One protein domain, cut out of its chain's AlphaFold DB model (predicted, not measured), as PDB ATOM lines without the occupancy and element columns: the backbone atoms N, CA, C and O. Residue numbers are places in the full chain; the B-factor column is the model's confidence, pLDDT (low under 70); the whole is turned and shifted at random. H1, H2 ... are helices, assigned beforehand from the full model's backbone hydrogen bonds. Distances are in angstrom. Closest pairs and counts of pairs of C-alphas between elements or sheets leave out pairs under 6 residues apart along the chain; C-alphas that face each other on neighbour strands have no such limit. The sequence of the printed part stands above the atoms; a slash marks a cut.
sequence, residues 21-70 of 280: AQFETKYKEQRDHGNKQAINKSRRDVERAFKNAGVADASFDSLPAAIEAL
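Overview. This is residues 21 to 70 of the 280 residues of an uncharacterized protein of Hymenobacter lapidiphilus (UniProt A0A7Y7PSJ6). One long helix, H1, makes the length of an extended hook; past its end the link turns aside to a short helix, H2, which sticks out away from H1. The printed part has 50 residues, with two named helices in the order H1, H2 and no named strand: all helix. The radius of gyration of the C-alphas is 16.1 A, and the flat outline spans 48 by 25 by 9 A.

Along the chain. Find C-alpha 21 at (10.951, -64.574, -6.588); from there H1, residues 21 to 52, runs 46.3 A to C-alpha 52 at (38.111, -32.266, 12.343). Go on to H2, residues 63 to 70, which ends at C-alpha 70 at (49.933, -51.660, 17.695).

Arrangement. H1 and H2 are apart, joined by a short link of 10 residues. Residues 21 to 42 of H1 stand free, and so do residues 61 to 70, of which 63 to 70 belong to H2. In H1 and H2 every O i to N i+4 pair is within hydrogen-bond range.

Size, cuts and confidence. The two C-alphas farthest apart, those of Ala 21 and Gly 54, are 49.6 A apart. The printed part has no cut. Look at the B-factor column for low confidence, under 70, at residues 54, 56 to 58, 60 and 62 to 70.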
ATOM      1  N   ALA A  21       9.511 -64.351  -6.725       73.12
ATOM      2  CA  ALA A  21      10.951 -64.574  -6.588       73.12
ATOM      3  C   ALA A  21      11.794 -63.417  -7.165       73.12
ATOM      4  O   ALA A  21      12.800 -63.005  -6.572       73.12
ATOM      5  N   GLN A  22      11.380 -62.839  -8.298       75.38
ATOM      6  CA  GLN A  22      12.036 -61.659  -8.869       75.38
ATOM      7  C   GLN A  22      11.867 -60.417  -7.986       75.38
ATOM      8  O   GLN A  22      12.815 -59.641  -7.833       75.38
ATOM      9  N   PHE A  23      10.687 -60.229  -7.390       73.06
ATOM     10  CA  PHE A  23      10.436 -59.134  -6.459       73.06
ATOM     11  C   PHE A  23      11.288 -59.269  -5.195       73.06
ATOM     12  O   PHE A  23      11.965 -58.315  -4.815       73.06
ATOM     13  N   GLU A  24      11.338 -60.456  -4.587       79.25
ATOM     14  CA  GLU A  24      12.179 -60.713  -3.415       79.25
ATOM     15  C   GLU A  24      13.664 -60.479  -3.701       79.25
ATOM     16  O   GLU A  24      14.372 -59.905  -2.871       79.25
ATOM     17  N   THR A  25      14.137 -60.886  -4.880       80.38
ATOM     18  CA  THR A  25      15.529 -60.677  -5.295       80.38
ATOM     19  C   THR A  25      15.835 -59.188  -5.436       80.38
ATOM     20  O   THR A  25      16.767 -58.694  -4.801       80.38
ATOM     21  N   LYS A  26      14.999 -58.435  -6.165       73.94
ATOM     22  CA  LYS A  26      15.160 -56.978  -6.304       73.94
ATOM     23  C   LYS A  26      15.044 -56.244  -4.972       73.94
ATOM     24  O   LYS A  26      15.760 -55.271  -4.743       73.94
ATOM     25  N   TYR A  27      14.167 -56.705  -4.087       73.00
ATOM     26  CA  TYR A  27      14.006 -56.128  -2.759       73.00
ATOM     27  C   TYR A  27      15.251 -56.353  -1.891       73.00
ATOM     28  O   TYR A  27      15.739 -55.414  -1.260       73.00
ATOM     29  N   LYS A  28      15.820 -57.568  -1.901       82.81
ATOM     30  CA  LYS A  28      17.095 -57.865  -1.226       82.81
ATOM     31  C   LYS A  28      18.232 -57.014  -1.787       82.81
ATOM     32  O   LYS A  28      18.947 -56.391  -1.009       82.81
ATOM     33  N   GLU A  29      18.347 -56.904  -3.108       78.88
ATOM     34  CA  GLU A  29      19.361 -56.067  -3.760       78.88
ATOM     35  C   GLU A  29      19.235 -54.588  -3.375       78.88
ATOM     36  O   GLU A  29      20.234 -53.959  -3.025       78.88
ATOM     37  N   GLN A  30      18.020 -54.029  -3.379       72.25
ATOM     38  CA  GLN A  30      17.782 -52.646  -2.955       72.25
ATOM     39  C   GLN A  30      18.110 -52.433  -1.477       72.25
ATOM     40  O   GLN A  30      18.748 -51.439  -1.126       72.25
ATOM     41  N   ARG A  31      17.725 -53.378  -0.609       76.62
ATOM     42  CA  ARG A  31      18.039 -53.326   0.822       76.62
ATOM     43  C   ARG A  31      19.545 -53.378   1.059       76.62
ATOM     44  O   ARG A  31      20.072 -52.572   1.823       76.62
ATOM     45  N   ASP A  32      20.242 -54.289   0.394       81.94
ATOM     46  CA  ASP A  32      21.682 -54.462   0.546       81.94
ATOM     47  C   ASP A  32      22.449 -53.270  -0.037       81.94
ATOM     48  O   ASP A  32      23.439 -52.827   0.548       81.94
ATOM     49  N   HIS A  33      21.975 -52.694  -1.145       77.00
ATOM     50  CA  HIS A  33      22.539 -51.470  -1.706       77.00
ATOM     51  C   HIS A  33      22.335 -50.272  -0.769       77.00
ATOM     52  O   HIS A  33      23.294 -49.554  -0.481       77.00
ATOM     53  N   GLY A  34      21.128 -50.100  -0.222       76.19
ATOM     54  CA  GLY A  34      20.826 -49.063   0.766       76.19
ATOM     55  C   GLY A  34      21.664 -49.209   2.038       76.19
ATOM     56  O   GLY A  34      22.235 -48.231   2.518       76.19
ATOM     57  N   ASN A  35      21.831 -50.436   2.538       77.56
ATOM     58  CA  ASN A  35      22.645 -50.709   3.719       77.56
ATOM     59  C   ASN A  35      24.135 -50.424   3.462       77.56
ATOM     60  O   ASN A  35      24.789 -49.752   4.256       77.56
ATOM     61  N   LYS A  36      24.673 -50.838   2.305       83.25
ATOM     62  CA  LYS A  36      26.050 -50.504   1.896       83.25
ATOM     63  C   LYS A  36      26.266 -48.994   1.789       83.25
ATOM     64  O   LYS A  36      27.285 -48.486   2.255       83.25
ATOM     65  N   GLN A  37      25.317 -48.262   1.206       77.56
ATOM     66  CA  GLN A  37      25.390 -46.803   1.127       77.56
ATOM     67  C   GLN A  37      25.341 -46.147   2.514       77.56
ATOM     68  O   GLN A  37      26.141 -45.251   2.783       77.56
ATOM     69  N   ALA A  38      24.457 -46.611   3.401       70.69
ATOM     70  CA  ALA A  38      24.345 -46.111   4.768       70.69
ATOM     71  C   ALA A  38      25.636 -46.345   5.566       70.69
ATOM     72  O   ALA A  38      26.161 -45.410   6.167       70.69
ATOM     73  N   ILE A  39      26.207 -47.552   5.495       75.56
ATOM     74  CA  ILE A  39      27.485 -47.888   6.140       75.56
ATOM     75  C   ILE A  39      28.613 -46.993   5.615       75.56
ATOM     76  O   ILE A  39      29.375 -46.434   6.403       75.56
ATOM     77  N   ASN A  40      28.704 -46.801   4.296       80.94
ATOM     78  CA  ASN A  40      29.726 -45.944   3.693       80.94
ATOM     79  C   ASN A  40      29.568 -44.473   4.090       80.94
ATOM     80  O   ASN A  40      30.566 -43.781   4.289       80.94
ATOM     81  N   LYS A  41      28.329 -43.989   4.222       77.19
ATOM     82  CA  LYS A  41      28.052 -42.631   4.695       77.19
ATOM     83  C   LYS A  41      28.494 -42.462   6.149       77.19
ATOM     84  O   LYS A  41      29.284 -41.566   6.425       77.19
ATOM     85  N   SER A  42      28.088 -43.373   7.033       72.62
ATOM     86  CA  SER A  42      28.490 -43.354   8.443       72.62
ATOM     87  C   SER A  42      30.009 -43.432   8.613       72.62
ATOM     88  O   SER A  42      30.566 -42.676   9.403       72.62
ATOM     89  N   ARG A  43      30.704 -44.277   7.835       81.00
ATOM     90  CA  ARG A  43      32.178 -44.338   7.838       81.00
ATOM     91  C   ARG A  43      32.807 -42.990   7.494       81.00
ATOM     92  O   ARG A  43      33.655 -42.511   8.240       81.00
ATOM     93  N   ARG A  44      32.357 -42.342   6.416       81.94
ATOM     94  CA  ARG A  44      32.877 -41.026   6.003       81.94
ATOM     95  C   ARG A  44      32.585 -39.930   7.022       81.94
ATOM     96  O   ARG A  44      33.429 -39.063   7.231       81.94
ATOM     97  N   ASP A  45      31.402 -39.946   7.631       80.12
ATOM     98  CA  ASP A  45      31.021 -38.957   8.640       80.12
ATOM     99  C   ASP A  45      31.894 -39.094   9.896       80.12
ATOM    100  O   ASP A  45      32.367 -38.092  10.435       80.12
ATOM    101  N   VAL A  46      32.203 -40.330  10.297       75.50
ATOM    102  CA  VAL A  46      33.120 -40.624  11.404       75.50
ATOM    103  C   VAL A  46      34.567 -40.238  11.064       75.50
ATOM    104  O   VAL A  46      35.203 -39.539  11.849       75.50
ATOM    105  N   GLU A  47      35.086 -40.593   9.883       81.38
ATOM    106  CA  GLU A  47      36.423 -40.160   9.430       81.38
ATOM    107  C   GLU A  47      36.549 -38.635   9.379       81.38
ATOM    108  O   GLU A  47      37.568 -38.071   9.776       81.38
ATOM    109  N   ARG A  48      35.500 -37.942   8.921       80.81
ATOM    110  CA  ARG A  48      35.455 -36.478   8.899       80.81
ATOM    111  C   ARG A  48      35.463 -35.902  10.313       80.81
ATOM    112  O   ARG A  48      36.178 -34.933  10.551       80.81
ATOM    113  N   ALA A  49      34.709 -36.487  11.243       74.44
ATOM    114  CA  ALA A  49      34.713 -36.066  12.641       74.44
ATOM    115  C   ALA A  49      36.108 -36.222  13.274       74.44
ATOM    116  O   ALA A  49      36.585 -35.294  13.925       74.44
ATOM    117  N   PHE A  50      36.799 -37.336  13.013       74.19
ATOM    118  CA  PHE A  50      38.165 -37.558  13.497       74.19
ATOM    119  C   PHE A  50      39.194 -36.610  12.865       74.19
ATOM    120  O   PHE A  50      40.038 -36.069  13.581       74.19
ATOM    121  N   LYS A  51      39.091 -36.326  11.560       78.19
ATOM    122  CA  LYS A  51      39.939 -35.321  10.892       78.19
ATOM    123  C   LYS A  51      39.715 -33.920  11.462       78.19
ATOM    124  O   LYS A  51      40.679 -33.210  11.732       78.19
ATOM    125  N   ASN A  52      38.460 -33.543  11.711       77.94
ATOM    126  CA  ASN A  52      38.111 -32.266  12.343       77.94
ATOM    127  C   ASN A  52      38.628 -32.163  13.790       77.94
ATOM    128  O   ASN A  52      38.915 -31.064  14.254       77.94
ATOM    129  N   ALA A  53      38.776 -33.293  14.486       71.75
ATOM    130  CA  ALA A  53      39.379 -33.377  15.815       71.75
ATOM    131  C   ALA A  53      40.925 -33.387  15.800       71.75
ATOM    132  O   ALA A  53      41.542 -33.517  16.854       71.75
ATOM    133  N   GLY A  54      41.558 -33.241  14.629       69.19
ATOM    134  CA  GLY A  54      43.015 -33.134  14.488       69.19
ATOM    135  C   GLY A  54      43.753 -34.466  14.333       69.19
ATOM    136  O   GLY A  54      44.981 -34.480  14.381       69.19
ATOM    137  N   VAL A  55      43.043 -35.580  14.127       70.06
ATOM    138  CA  VAL A  55      43.669 -36.878  13.838       70.06
ATOM    139  C   VAL A  55      44.053 -36.925  12.356       70.06
ATOM    140  O   VAL A  55      43.205 -37.137  11.485       70.06
ATOM    141  N   ALA A  56      45.336 -36.701  12.062       60.47
ATOM    142  CA  ALA A  56      45.893 -36.922  10.729       60.47
ATOM    143  C   ALA A  56      45.788 -38.419  10.367       60.47
ATOM    144  O   ALA A  56      46.003 -39.277  11.218       60.47
ATOM    145  N   ASP A  57      45.402 -38.724   9.125       64.75
ATOM    146  CA  ASP A  57      45.244 -40.086   8.581       64.75
ATOM    147  C   ASP A  57      44.136 -40.974   9.185       64.75
ATOM    148  O   ASP A  57      44.159 -42.197   9.035       64.75
ATOM    149  N   ALA A  58      43.098 -40.373   9.783       63.97
ATOM    150  CA  ALA A  58      41.889 -41.104  10.176       63.97
ATOM    151  C   ALA A  58      41.147 -41.659   8.940       63.97
ATOM    152  O   ALA A  58      40.385 -40.947   8.276       63.97
ATOM    153  N   SER A  59      41.401 -42.930   8.632       74.94
ATOM    154  CA  SER A  59      40.738 -43.727   7.601       74.94
ATOM    155  C   SER A  59      40.402 -45.100   8.170       74.94
ATOM    156  O   SER A  59      41.215 -45.708   8.865       74.94
ATOM    157  N   PHE A  60      39.220 -45.626   7.858       67.88
ATOM    158  CA  PHE A  60      38.893 -47.008   8.211       67.88
ATOM    159  C   PHE A  60      39.757 -48.020   7.440       67.88
ATOM    160  O   PHE A  60      39.927 -49.143   7.910       67.88
ATOM    161  N   ASP A  61      40.336 -47.629   6.302       72.81
ATOM    162  CA  ASP A  61      41.183 -48.503   5.481       72.81
ATOM    163  C   ASP A  61      42.597 -48.680   6.061       72.81
ATOM    164  O   ASP A  61      43.257 -49.677   5.778       72.81
ATOM    165  N   SER A  62      43.061 -47.753   6.910       66.38
ATOM    166  CA  SER A  62      44.355 -47.856   7.606       66.38
ATOM    167  C   SER A  62      44.268 -48.599   8.944       66.38
ATOM    168  O   SER A  62      45.302 -48.928   9.524       66.38
ATOM    169  N   LEU A  63      43.057 -48.924   9.422       67.38
ATOM    170  CA  LEU A  63      42.847 -49.632  10.689       67.38
ATOM    171  C   LEU A  63      43.561 -50.987  10.774       67.38
ATOM    172  O   LEU A  63      44.163 -51.234  11.812       67.38
ATOM    173  N   PRO A  64      43.547 -51.864   9.749       68.81
ATOM    174  CA  PRO A  64      44.222 -53.158   9.845       68.81
ATOM    175  C   PRO A  64      45.729 -53.001  10.073       68.81
ATOM    176  O   PRO A  64      46.277 -53.616  10.980       68.81
ATOM    177  N   ALA A  65      46.370 -52.097   9.324       66.12
ATOM    178  CA  ALA A  65      47.793 -51.800   9.470       66.12
ATOM    179  C   ALA A  65      48.109 -51.105  10.806       66.12
ATOM    180  O   ALA A  65      49.141 -51.374  11.412       66.12
ATOM    181  N   ALA A  66      47.218 -50.240  11.302       61.41
ATOM    182  CA  ALA A  66      47.368 -49.608  12.612       61.41
ATOM    183  C   ALA A  66      47.202 -50.610  13.770       61.41
ATOM    184  O   ALA A  66      47.917 -50.514  14.766       61.41
ATOM    185  N   ILE A  67      46.296 -51.585  13.638       62.84
ATOM    186  CA  ILE A  67      46.115 -52.684  14.598       62.84
ATOM    187  C   ILE A  67      47.339 -53.598  14.587       62.84
ATOM    188  O   ILE A  67      47.834 -53.937  15.655       62.84
ATOM    189  N   GLU A  68      47.861 -53.944  13.412       67.50
ATOM    190  CA  GLU A  68      49.073 -54.758  13.264       67.50
ATOM    191  C   GLU A  68      50.309 -54.033  13.827       67.50
ATOM    192  O   GLU A  68      51.088 -54.615  14.581       67.50
ATOM    193  N   ALA A  69      50.437 -52.724  13.578       60.41
ATOM    194  CA  ALA A  69      51.483 -51.887  14.161       60.41
ATOM    195  C   ALA A  69      51.374 -51.808  15.694       60.41
ATOM    196  O   ALA A  69      52.380 -51.971  16.382       60.41
ATOM    197  N   LEU A  70      50.169 -51.628  16.247       57.41
ATOM    198  CA  LEU A  70      49.933 -51.660  17.695       57.41
ATOM    199  C   LEU A  70      50.232 -53.036  18.295       57.41
ATOM    200  O   LEU A  70      50.867 -53.111  19.338       57.41
TER     201      LEU A  70